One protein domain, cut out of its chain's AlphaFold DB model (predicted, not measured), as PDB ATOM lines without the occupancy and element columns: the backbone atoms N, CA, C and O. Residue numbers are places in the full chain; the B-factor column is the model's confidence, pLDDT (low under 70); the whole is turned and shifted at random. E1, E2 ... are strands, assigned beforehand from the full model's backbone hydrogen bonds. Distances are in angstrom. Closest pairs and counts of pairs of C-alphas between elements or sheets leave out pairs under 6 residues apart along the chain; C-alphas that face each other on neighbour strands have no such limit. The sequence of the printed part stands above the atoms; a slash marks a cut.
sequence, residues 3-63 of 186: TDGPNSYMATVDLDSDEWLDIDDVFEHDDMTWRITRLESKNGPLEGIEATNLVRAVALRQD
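This is residues 3 to 63 of the 186 residues of an uncharacterized protein of Candidatus Poseidoniaceae archaeon (UniProt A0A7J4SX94). A strongly twisted sheet is built along one long, bent strand, E4, with the hairpin partners E3 and E5 beside its two halves on one side and E7 along the other side; a small two-stranded ribbon, E2 with E6, sits close to E4. E1 lies far out at one end of the domain, and residues 10 to 19 run from it towards the ribbon at the other end. The 61 printed residues hold no named helix and seven named strands, in chain order E1 to E7, and the class is all strand. Both the branched sheet of E3, E4, E5 and E7 and the pair E2 and E6 are antiparallel. The whole is compact, with a radius of gyration of the C-alphas of 11.2 A and spans of 28 by 21 by 18 A.

Begin at E4, residues 32 to 41, which bends by 61 degrees at residue 37. On one side, beside residues 32 to 35, find E3, residues 26 to 29, in a hairpin with E4; N 27 and O 34 are 2.9 A apart, within hydrogen-bond range. On the same side, beside residues 39 to 41, is E5, residues 44 to 46, also in a hairpin with E4, with N 41 and O 44 at 2.9 A. E3, E4 and E5 form a meander, each strand the antiparallel neighbour of the one before. On the other side of E4 look for E7, residues 56 to 61, antiparallel at 151 degrees, with N 37 and O 58 at 2.8 A. Next find E2, residues 20 to 22, and E6, residues 48 to 50, antiparallel at 162 degrees, with N 21 and O 49 at 2.9 A. The closest C-alphas of E4 and E6 are those of Leu 39 and Gly 48, 7.0 A apart. E1, residues 7 to 9, pairs with no named strand and is apart from E4 and E7.

Find C-alpha 7 at (9.217, 6.558, -15.825), where E1 begins. E4 runs from C-alpha 32 at (3.686, 1.236, -3.988) to C-alpha 41 at (17.810, 21.369, 0.624), 25.0 A. E7 covers 16.3 A and ends at C-alpha 61, at (10.260, 2.203, -6.364). E3 measures 10.1 A, while E1, E2, E5 and E6 have three residues each.

The two C-alphas farthest apart are those of Pro 6 and Asp 18, at 32.7 A. The printed part runs from 3 to 63 with no cut. The link from E1 to E2, 10 residues, is short, and the other links are tight. The mean pLDDT of the printed part is 93.8, and no printed residue is under 70.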
ATOM      1  N   THR A   3      10.424   7.657  -9.106       94.25
ATOM      2  CA  THR A   3      10.939   7.003 -10.320       94.25
ATOM      3  C   THR A   3      10.694   5.498 -10.285       94.25
ATOM      4  O   THR A   3      11.249   4.789  -9.445       94.25
ATOM      5  N   ASP A   4       9.889   5.014 -11.231       90.75
ATOM      6  CA  ASP A   4       9.645   3.597 -11.512       90.75
ATOM      7  C   ASP A   4      10.272   3.238 -12.866       90.75
ATOM      8  O   ASP A   4       9.742   3.524 -13.946       90.75
ATOM      9  N   GLY A   5      11.439   2.594 -12.808       84.12
ATOM     10  CA  GLY A   5      12.156   2.150 -13.995       84.12
ATOM     11  C   GLY A   5      12.459   3.315 -14.954       84.12
ATOM     12  O   GLY A   5      13.250   4.184 -14.598       84.12
ATOM     13  N   PRO A   6      11.915   3.322 -16.187       86.38
ATOM     14  CA  PRO A   6      12.128   4.411 -17.145       86.38
ATOM     15  C   PRO A   6      11.211   5.625 -16.926       86.38
ATOM     16  O   PRO A   6      11.381   6.627 -17.617       86.38
ATOM     17  N   ASN A   7      10.229   5.531 -16.027       91.12
ATOM     18  CA  ASN A   7       9.217   6.558 -15.825       91.12
ATOM     19  C   ASN A   7       9.504   7.315 -14.529       91.12
ATOM     20  O   ASN A   7       9.650   6.709 -13.470       91.12
ATOM     21  N   SER A   8       9.531   8.641 -14.602       94.94
ATOM     22  CA  SER A   8       9.629   9.514 -13.433       94.94
ATOM     23  C   SER A   8       8.478  10.503 -13.445       94.94
ATOM     24  O   SER A   8       8.124  11.029 -14.502       94.94
ATOM     25  N   TYR A   9       7.917  10.782 -12.276       95.25
ATOM     26  CA  TYR A   9       6.860  11.773 -12.122       95.25
ATOM     27  C   TYR A   9       7.011  12.552 -10.814       95.25
ATOM     28  O   TYR A   9       7.745  12.176  -9.892       95.25
ATOM     29  N   MET A  10       6.356  13.709 -10.767       96.19
ATOM     30  CA  MET A  10       6.265  14.519  -9.558       96.19
ATOM     31  C   MET A  10       5.004  14.116  -8.803       96.19
ATOM     32  O   MET A  10       3.935  14.042  -9.401       96.19
ATOM     33  N   ALA A  11       5.160  13.868  -7.509       95.25
ATOM     34  CA  ALA A  11       4.089  13.532  -6.586       95.25
ATOM     35  C   ALA A  11       4.204  14.429  -5.354       95.25
ATOM     36  O   ALA A  11       5.317  14.837  -4.996       95.25
ATOM     37  N   THR A  12       3.061  14.717  -4.740       93.75
ATOM     38  CA  THR A  12       2.972  15.391  -3.446       93.75
ATOM     39  C   THR A  12       2.687  14.328  -2.398       93.75
ATOM     40  O   THR A  12       1.737  13.564  -2.549       93.75
ATOM     41  N   VAL A  13       3.532  14.270  -1.375       92.75
ATOM     42  CA  VAL A  13       3.400  13.360  -0.236       92.75
ATOM     43  C   VAL A  13       3.294  14.241   0.999       92.75
ATOM     44  O   VAL A  13       4.121  15.139   1.167       92.75
ATOM     45  N   ASP A  14       2.257  14.023   1.800       92.31
ATOM     46  CA  ASP A  14       2.061  14.751   3.048       92.31
ATOM     47  C   ASP A  14       3.025  14.200   4.106       92.31
ATOM     48  O   ASP A  14       3.151  12.986   4.257       92.31
ATOM     49  N   LEU A  15       3.723  15.103   4.792       91.88
ATOM     50  CA  LEU A  15       4.731  14.808   5.811       91.88
ATOM     51  C   LEU A  15       4.495  15.724   7.009       91.88
ATOM     52  O   LEU A  15       4.077  16.877   6.832       91.88
ATOM     53  N   ASP A  16       4.809  15.240   8.206       93.38
ATOM     54  CA  ASP A  16       4.783  16.084   9.397       93.38
ATOM     55  C   ASP A  16       5.983  17.039   9.387       93.38
ATOM     56  O   ASP A  16       7.074  16.716   8.918       93.38
ATOM     57  N   SER A  17       5.796  18.270   9.869       90.88
ATOM     58  CA  SER A  17       6.821  19.320   9.735       90.88
ATOM     59  C   SER A  17       8.121  19.020  10.492       90.88
ATOM     60  O   SER A  17       9.186  19.490  10.084       90.88
ATOM     61  N   ASP A  18       8.025  18.275  11.588       92.38
ATOM     62  CA  ASP A  18       9.122  17.849  12.460       92.38
ATOM     63  C   ASP A  18       9.650  16.446  12.118       92.38
ATOM     64  O   ASP A  18      10.536  15.931  12.803       92.38
ATOM     65  N   GLU A  19       9.137  15.822  11.054       95.56
ATOM     66  CA  GLU A  19       9.604  14.518  10.608       95.56
ATOM     67  C   GLU A  19      11.053  14.605  10.114       95.56
ATOM     68  O   GLU A  19      11.423  15.490   9.336       95.56
ATOM     69  N   TRP A  20      11.892  13.682  10.575       96.38
ATOM     70  CA  TRP A  20      13.266  13.550  10.110       96.38
ATOM     71  C   TRP A  20      13.332  12.503   9.003       96.38
ATOM     72  O   TRP A  20      12.858  11.389   9.195       96.38
ATOM     73  N   LEU A  21      13.937  12.862   7.873       96.50
ATOM     74  CA  LEU A  21      14.096  11.995   6.712       96.50
ATOM     75  C   LEU A  21      15.572  11.728   6.465       96.50
ATOM     76  O   LEU A  21      16.355  12.674   6.372       96.50
ATOM     77  N   ASP A  22      15.923  10.470   6.245       97.25
ATOM     78  CA  ASP A  22      17.248  10.026   5.835       97.25
ATOM     79  C   ASP A  22      17.218   9.384   4.435       97.25
ATOM     80  O   ASP A  22      16.185   8.995   3.879       97.25
ATOM     81  N   ILE A  23      18.390   9.298   3.806       96.31
ATOM     82  CA  ILE A  23      18.560   8.442   2.630       96.31
ATOM     83  C   ILE A  23      18.292   6.985   3.032       96.31
ATOM     84  O   ILE A  23      18.636   6.555   4.127       96.31
ATOM     85  N   ASP A  24      17.705   6.227   2.108       93.81
ATOM     86  CA  ASP A  24      17.225   4.855   2.282       93.81
ATOM     87  C   ASP A  24      15.963   4.690   3.143       93.81
ATOM     88  O   ASP A  24      15.464   3.566   3.229       93.81
ATOM     89  N   ASP A  25      15.372   5.776   3.655       94.56
ATOM     90  CA  ASP A  25      14.034   5.713   4.248       94.56
ATOM     91  C   ASP A  25      12.998   5.223   3.235       94.56
ATOM     92  O   ASP A  25      13.040   5.541   2.037       94.56
ATOM     93  N   VAL A  26      12.058   4.428   3.746       94.12
ATOM     94  CA  VAL A  26      11.047   3.727   2.961       94.12
ATOM     95  C   VAL A  26       9.662   4.218   3.352       94.12
ATOM     96  O   VAL A  26       9.314   4.221   4.529       94.12
ATOM     97  N   PHE A  27       8.858   4.588   2.360       94.06
ATOM     98  CA  PHE A  27       7.489   5.057   2.554       94.06
ATOM     99  C   PHE A  27       6.546   4.484   1.493       94.06
ATOM    100  O   PHE A  27       6.974   4.010   0.436       94.06
ATOM    101  N   GLU A  28       5.248   4.533   1.771       93.06
ATOM    102  CA  GLU A  28       4.200   4.083   0.855       93.06
ATOM    103  C   GLU A  28       3.521   5.274   0.174       93.06
ATOM    104  O   GLU A  28       3.226   6.291   0.800       93.06
ATOM    105  N   HIS A  29       3.272   5.150  -1.127       94.19
ATOM    106  CA  HIS A  29       2.498   6.117  -1.905       94.19
ATOM    107  C   HIS A  29       1.898   5.425  -3.132       94.19
ATOM    108  O   HIS A  29       2.614   4.704  -3.832       94.19
ATOM    109  N   ASP A  30       0.607   5.654  -3.394       91.38
ATOM    110  CA  ASP A  30      -0.155   5.038  -4.493       91.38
ATOM    111  C   ASP A  30      -0.045   3.498  -4.540       91.38
ATOM    112  O   ASP A  30       0.215   2.915  -5.594       91.38
ATOM    113  N   ASP A  31      -0.213   2.836  -3.388       88.12
ATOM    114  CA  ASP A  31      -0.097   1.374  -3.213       88.12
ATOM    115  C   ASP A  31       1.277   0.788  -3.611       88.12
ATOM    116  O   ASP A  31       1.409  -0.408  -3.878       88.12
ATOM    117  N   MET A  32       2.313   1.628  -3.671       91.19
ATOM    118  CA  MET A  32       3.686   1.236  -3.988       91.19
ATOM    119  C   MET A  32       4.632   1.660  -2.869       91.19
ATOM    120  O   MET A  32       4.443   2.693  -2.224       91.19
ATOM    121  N   THR A  33       5.694   0.884  -2.682       92.31
ATOM    122  CA  THR A  33       6.753   1.184  -1.715       92.31
ATOM    123  C   THR A  33       7.908   1.907  -2.403       92.31
ATOM    124  O   THR A  33       8.412   1.458  -3.438       92.31
ATOM    125  N   TRP A  34       8.358   3.011  -1.816       94.62
ATOM    126  CA  TRP A  34       9.377   3.898  -2.365       94.62
ATOM    127  C   TRP A  34      10.518   4.081  -1.377       94.62
ATOM    128  O   TRP A  34      10.284   4.279  -0.192       94.62
ATOM    129  N   ARG A  35      11.750   4.079  -1.885       94.69
ATOM    130  CA  ARG A  35      12.961   4.337  -1.110       94.69
ATOM    131  C   ARG A  35      13.593   5.654  -1.500       94.69
ATOM    132  O   ARG A  35      13.889   5.867  -2.682       94.69
ATOM    133  N   ILE A  36      13.843   6.518  -0.525       96.62
ATOM    134  CA  ILE A  36      14.529   7.790  -0.730       96.62
ATOM    135  C   ILE A  36      15.970   7.522  -1.174       96.62
ATOM    136  O   ILE A  36      16.716   6.786  -0.543       96.62
ATOM    137  N   THR A  37      16.374   8.132  -2.286       96.12
ATOM    138  CA  THR A  37      17.743   8.029  -2.827       96.12
ATOM    139  C   THR A  37      18.458   9.370  -2.902       96.12
ATOM    140  O   THR A  37      19.661   9.416  -3.156       96.12
ATOM    141  N   ARG A  38      17.730  10.477  -2.720       96.50
ATOM    142  CA  ARG A  38      18.309  11.819  -2.667       96.50
ATOM    143  C   ARG A  38      17.384  12.767  -1.922       96.50
ATOM    144  O   ARG A  38      16.210  12.877  -2.276       96.50
ATOM    145  N   LEU A  39      17.949  13.517  -0.988       97.44
ATOM    146  CA  LEU A  39      17.294  14.632  -0.315       97.44
ATOM    147  C   LEU A  39      17.948  15.936  -0.772       97.44
ATOM    148  O   LEU A  39      19.172  16.031  -0.847       97.44
ATOM    149  N   GLU A  40      17.145  16.935  -1.124       96.19
ATOM    150  CA  GLU A  40      17.616  18.248  -1.563       96.19
ATOM    151  C   GLU A  40      17.111  19.340  -0.623       96.19
ATOM    152  O   GLU A  40      15.908  19.486  -0.393       96.19
ATOM    153  N   SER A  41      18.053  20.139  -0.126       95.62
ATOM    154  CA  SER A  41      17.810  21.369   0.624       95.62
ATOM    155  C   SER A  41      18.080  22.597  -0.251       95.62
ATOM    156  O   SER A  41      18.618  22.496  -1.358       95.62
ATOM    157  N   LYS A  42      17.812  23.793   0.286       94.69
ATOM    158  CA  LYS A  42      18.206  25.063  -0.355       94.69
ATOM    159  C   LYS A  42      19.719  25.186  -0.580       94.69
ATOM    160  O   LYS A  42      20.133  25.892  -1.493       94.69
ATOM    161  N   ASN A  43      20.527  24.496   0.228       93.25
ATOM    162  CA  ASN A  43      21.990  24.559   0.190       93.25
ATOM    163  C   ASN A  43      22.625  23.401  -0.600       93.25
ATOM    164  O   ASN A  43      23.847  23.331  -0.698       93.25
ATOM    165  N   GLY A  44      21.814  22.500  -1.168       92.75
ATOM    166  CA  GLY A  44      22.279  21.333  -1.915       92.75
ATOM    167  C   GLY A  44      21.821  19.996  -1.319       92.75
ATOM    168  O   GLY A  44      20.947  19.976  -0.444       92.75
ATOM    169  N   PRO A  45      22.359  18.874  -1.832       94.38
ATOM    170  CA  PRO A  45      21.986  17.537  -1.388       94.38
ATOM    171  C   PRO A  45      22.518  17.227   0.015       94.38
ATOM    172  O   PRO A  45      23.630  17.633   0.353       94.38
ATOM    173  N   LEU A  46      21.730  16.498   0.803       95.94
ATOM    174  CA  LEU A  46      22.064  16.059   2.161       95.94
ATOM    175  C   LEU A  46      21.764  14.561   2.322       95.94
ATOM    176  O   LEU A  46      20.977  14.006   1.559       95.94
ATOM    177  N   GLU A  47      22.388  13.934   3.320       95.31
ATOM    178  CA  GLU A  47      22.136  12.531   3.698       95.31
ATOM    179  C   GLU A  47      20.917  12.382   4.621       95.31
ATOM    180  O   GLU A  47      20.313  11.317   4.658       95.31
ATOM    181  N   GLY A  48      20.543  13.461   5.316       96.00
ATOM    182  CA  GLY A  48      19.398  13.521   6.217       96.00
ATOM    183  C   GLY A  48      18.931  14.959   6.430       96.00
ATOM    184  O   GLY A  48      19.736  15.898   6.334       96.00
ATOM    185  N   ILE A  49      17.631  15.156   6.642       96.62
ATOM    186  CA  ILE A  49      17.016  16.476   6.768       96.62
ATOM    187  C   ILE A  49      15.662  16.411   7.486       96.62
ATOM    188  O   ILE A  49      14.864  15.511   7.262       96.62
ATOM    189  N   GLU A  50      15.365  17.423   8.295       95.94
ATOM    190  CA  GLU A  50      14.009  17.662   8.801       95.94
ATOM    191  C   GLU A  50      13.082  18.132   7.665       95.94
ATOM    192  O   GLU A  50      13.477  18.967   6.839       95.94
ATOM    193  N   ALA A  51      11.841  17.645   7.638       94.31
ATOM    194  CA  ALA A  51      10.863  17.880   6.579       94.31
ATOM    195  C   ALA A  51      10.635  19.373   6.292       94.31
ATOM    196  O   ALA A  51      10.562  19.776   5.131       94.31
ATOM    197  N   THR A  52      10.638  20.227   7.322       94.75
ATOM    198  CA  THR A  52      10.519  21.694   7.166       94.75
ATOM    199  C   THR A  52      11.618  22.305   6.280       94.75
ATOM    200  O   THR A  52      11.411  23.327   5.619       94.75
ATOM    201  N   ASN A  53      12.799  21.688   6.242       94.62
ATOM    202  CA  ASN A  53      13.948  22.161   5.469       94.62
ATOM    203  C   ASN A  53      14.059  21.491   4.084       94.62
ATOM    204  O   ASN A  53      14.908  21.894   3.274       94.62
ATOM    205  N   LEU A  54      13.211  20.496   3.796       95.12
ATOM    206  CA  LEU A  54      13.188  19.758   2.538       95.12
ATOM    207  C   LEU A  54      12.652  20.630   1.399       95.12
ATOM    208  O   LEU A  54      11.565  21.196   1.462       95.12
ATOM    209  N   VAL A  55      13.412  20.705   0.306       95.25
ATOM    210  CA  VAL A  55      12.947  21.309  -0.952       95.25
ATOM    211  C   VAL A  55      12.384  20.235  -1.876       95.25
ATOM    212  O   VAL A  55      11.360  20.440  -2.526       95.25
ATOM    213  N   ARG A  56      13.070  19.090  -1.967       94.44
ATOM    214  CA  ARG A  56      12.657  17.967  -2.811       94.44
ATOM    215  C   ARG A  56      13.298  16.669  -2.335       94.44
ATOM    216  O   ARG A  56      14.498  16.631  -2.090       94.44
ATOM    217  N   ALA A  57      12.526  15.587  -2.332       96.00
ATOM    218  CA  ALA A  57      13.054  14.228  -2.265       96.00
ATOM    219  C   ALA A  57      12.973  13.537  -3.637       96.00
ATOM    220  O   ALA A  57      12.048  13.772  -4.430       96.00
ATOM    221  N   VAL A  58      13.941  12.670  -3.922       96.62
ATOM    222  CA  VAL A  58      13.895  11.707  -5.025       96.62
ATOM    223  C   VAL A  58      13.828  10.314  -4.429       96.62
ATOM    224  O   VAL A  58      14.677   9.952  -3.617       96.62
ATOM    225  N   ALA A  59      12.856   9.526  -4.872       96.38
ATOM    226  CA  ALA A  59      12.688   8.154  -4.429       96.38
ATOM    227  C   ALA A  59      12.576   7.191  -5.615       96.38
ATOM    228  O   ALA A  59      12.060   7.543  -6.684       96.38
ATOM    229  N   LEU A  60      13.088   5.979  -5.420       93.75
ATOM    230  CA  LEU A  60      12.979   4.870  -6.359       93.75
ATOM    231  C   LEU A  60      11.975   3.859  -5.824       93.75
ATOM    232  O   LEU A  60      11.980   3.558  -4.633       93.75
ATOM    233  N   ARG A  61      11.151   3.309  -6.711       91.94
ATOM    234  CA  ARG A  61      10.260   2.203  -6.364       91.94
ATOM    235  C   ARG A  61      11.077   1.000  -5.864       91.94
ATOM    236  O   ARG A  61      12.060   0.634  -6.514       91.94
ATOM    237  N   GLN A  62      10.696   0.420  -4.726       86.94
ATOM    238  CA  GLN A  62      11.434  -0.657  -4.049       86.94
ATOM    239  C   GLN A  62      10.705  -2.009  -4.059       86.94
ATOM    240  O   GLN A  62      11.364  -3.032  -4.228       86.94
ATOM    241  N   ASP A  63       9.378  -2.027  -3.925       83.88
ATOM    242  CA  ASP A  63       8.549  -3.250  -3.881       83.88
ATOM    243  C   ASP A  63       8.802  -4.217  -5.057       83.88
ATOM    244  O   ASP A  63       8.706  -5.437  -4.904       83.88
TER     245      ASP A  63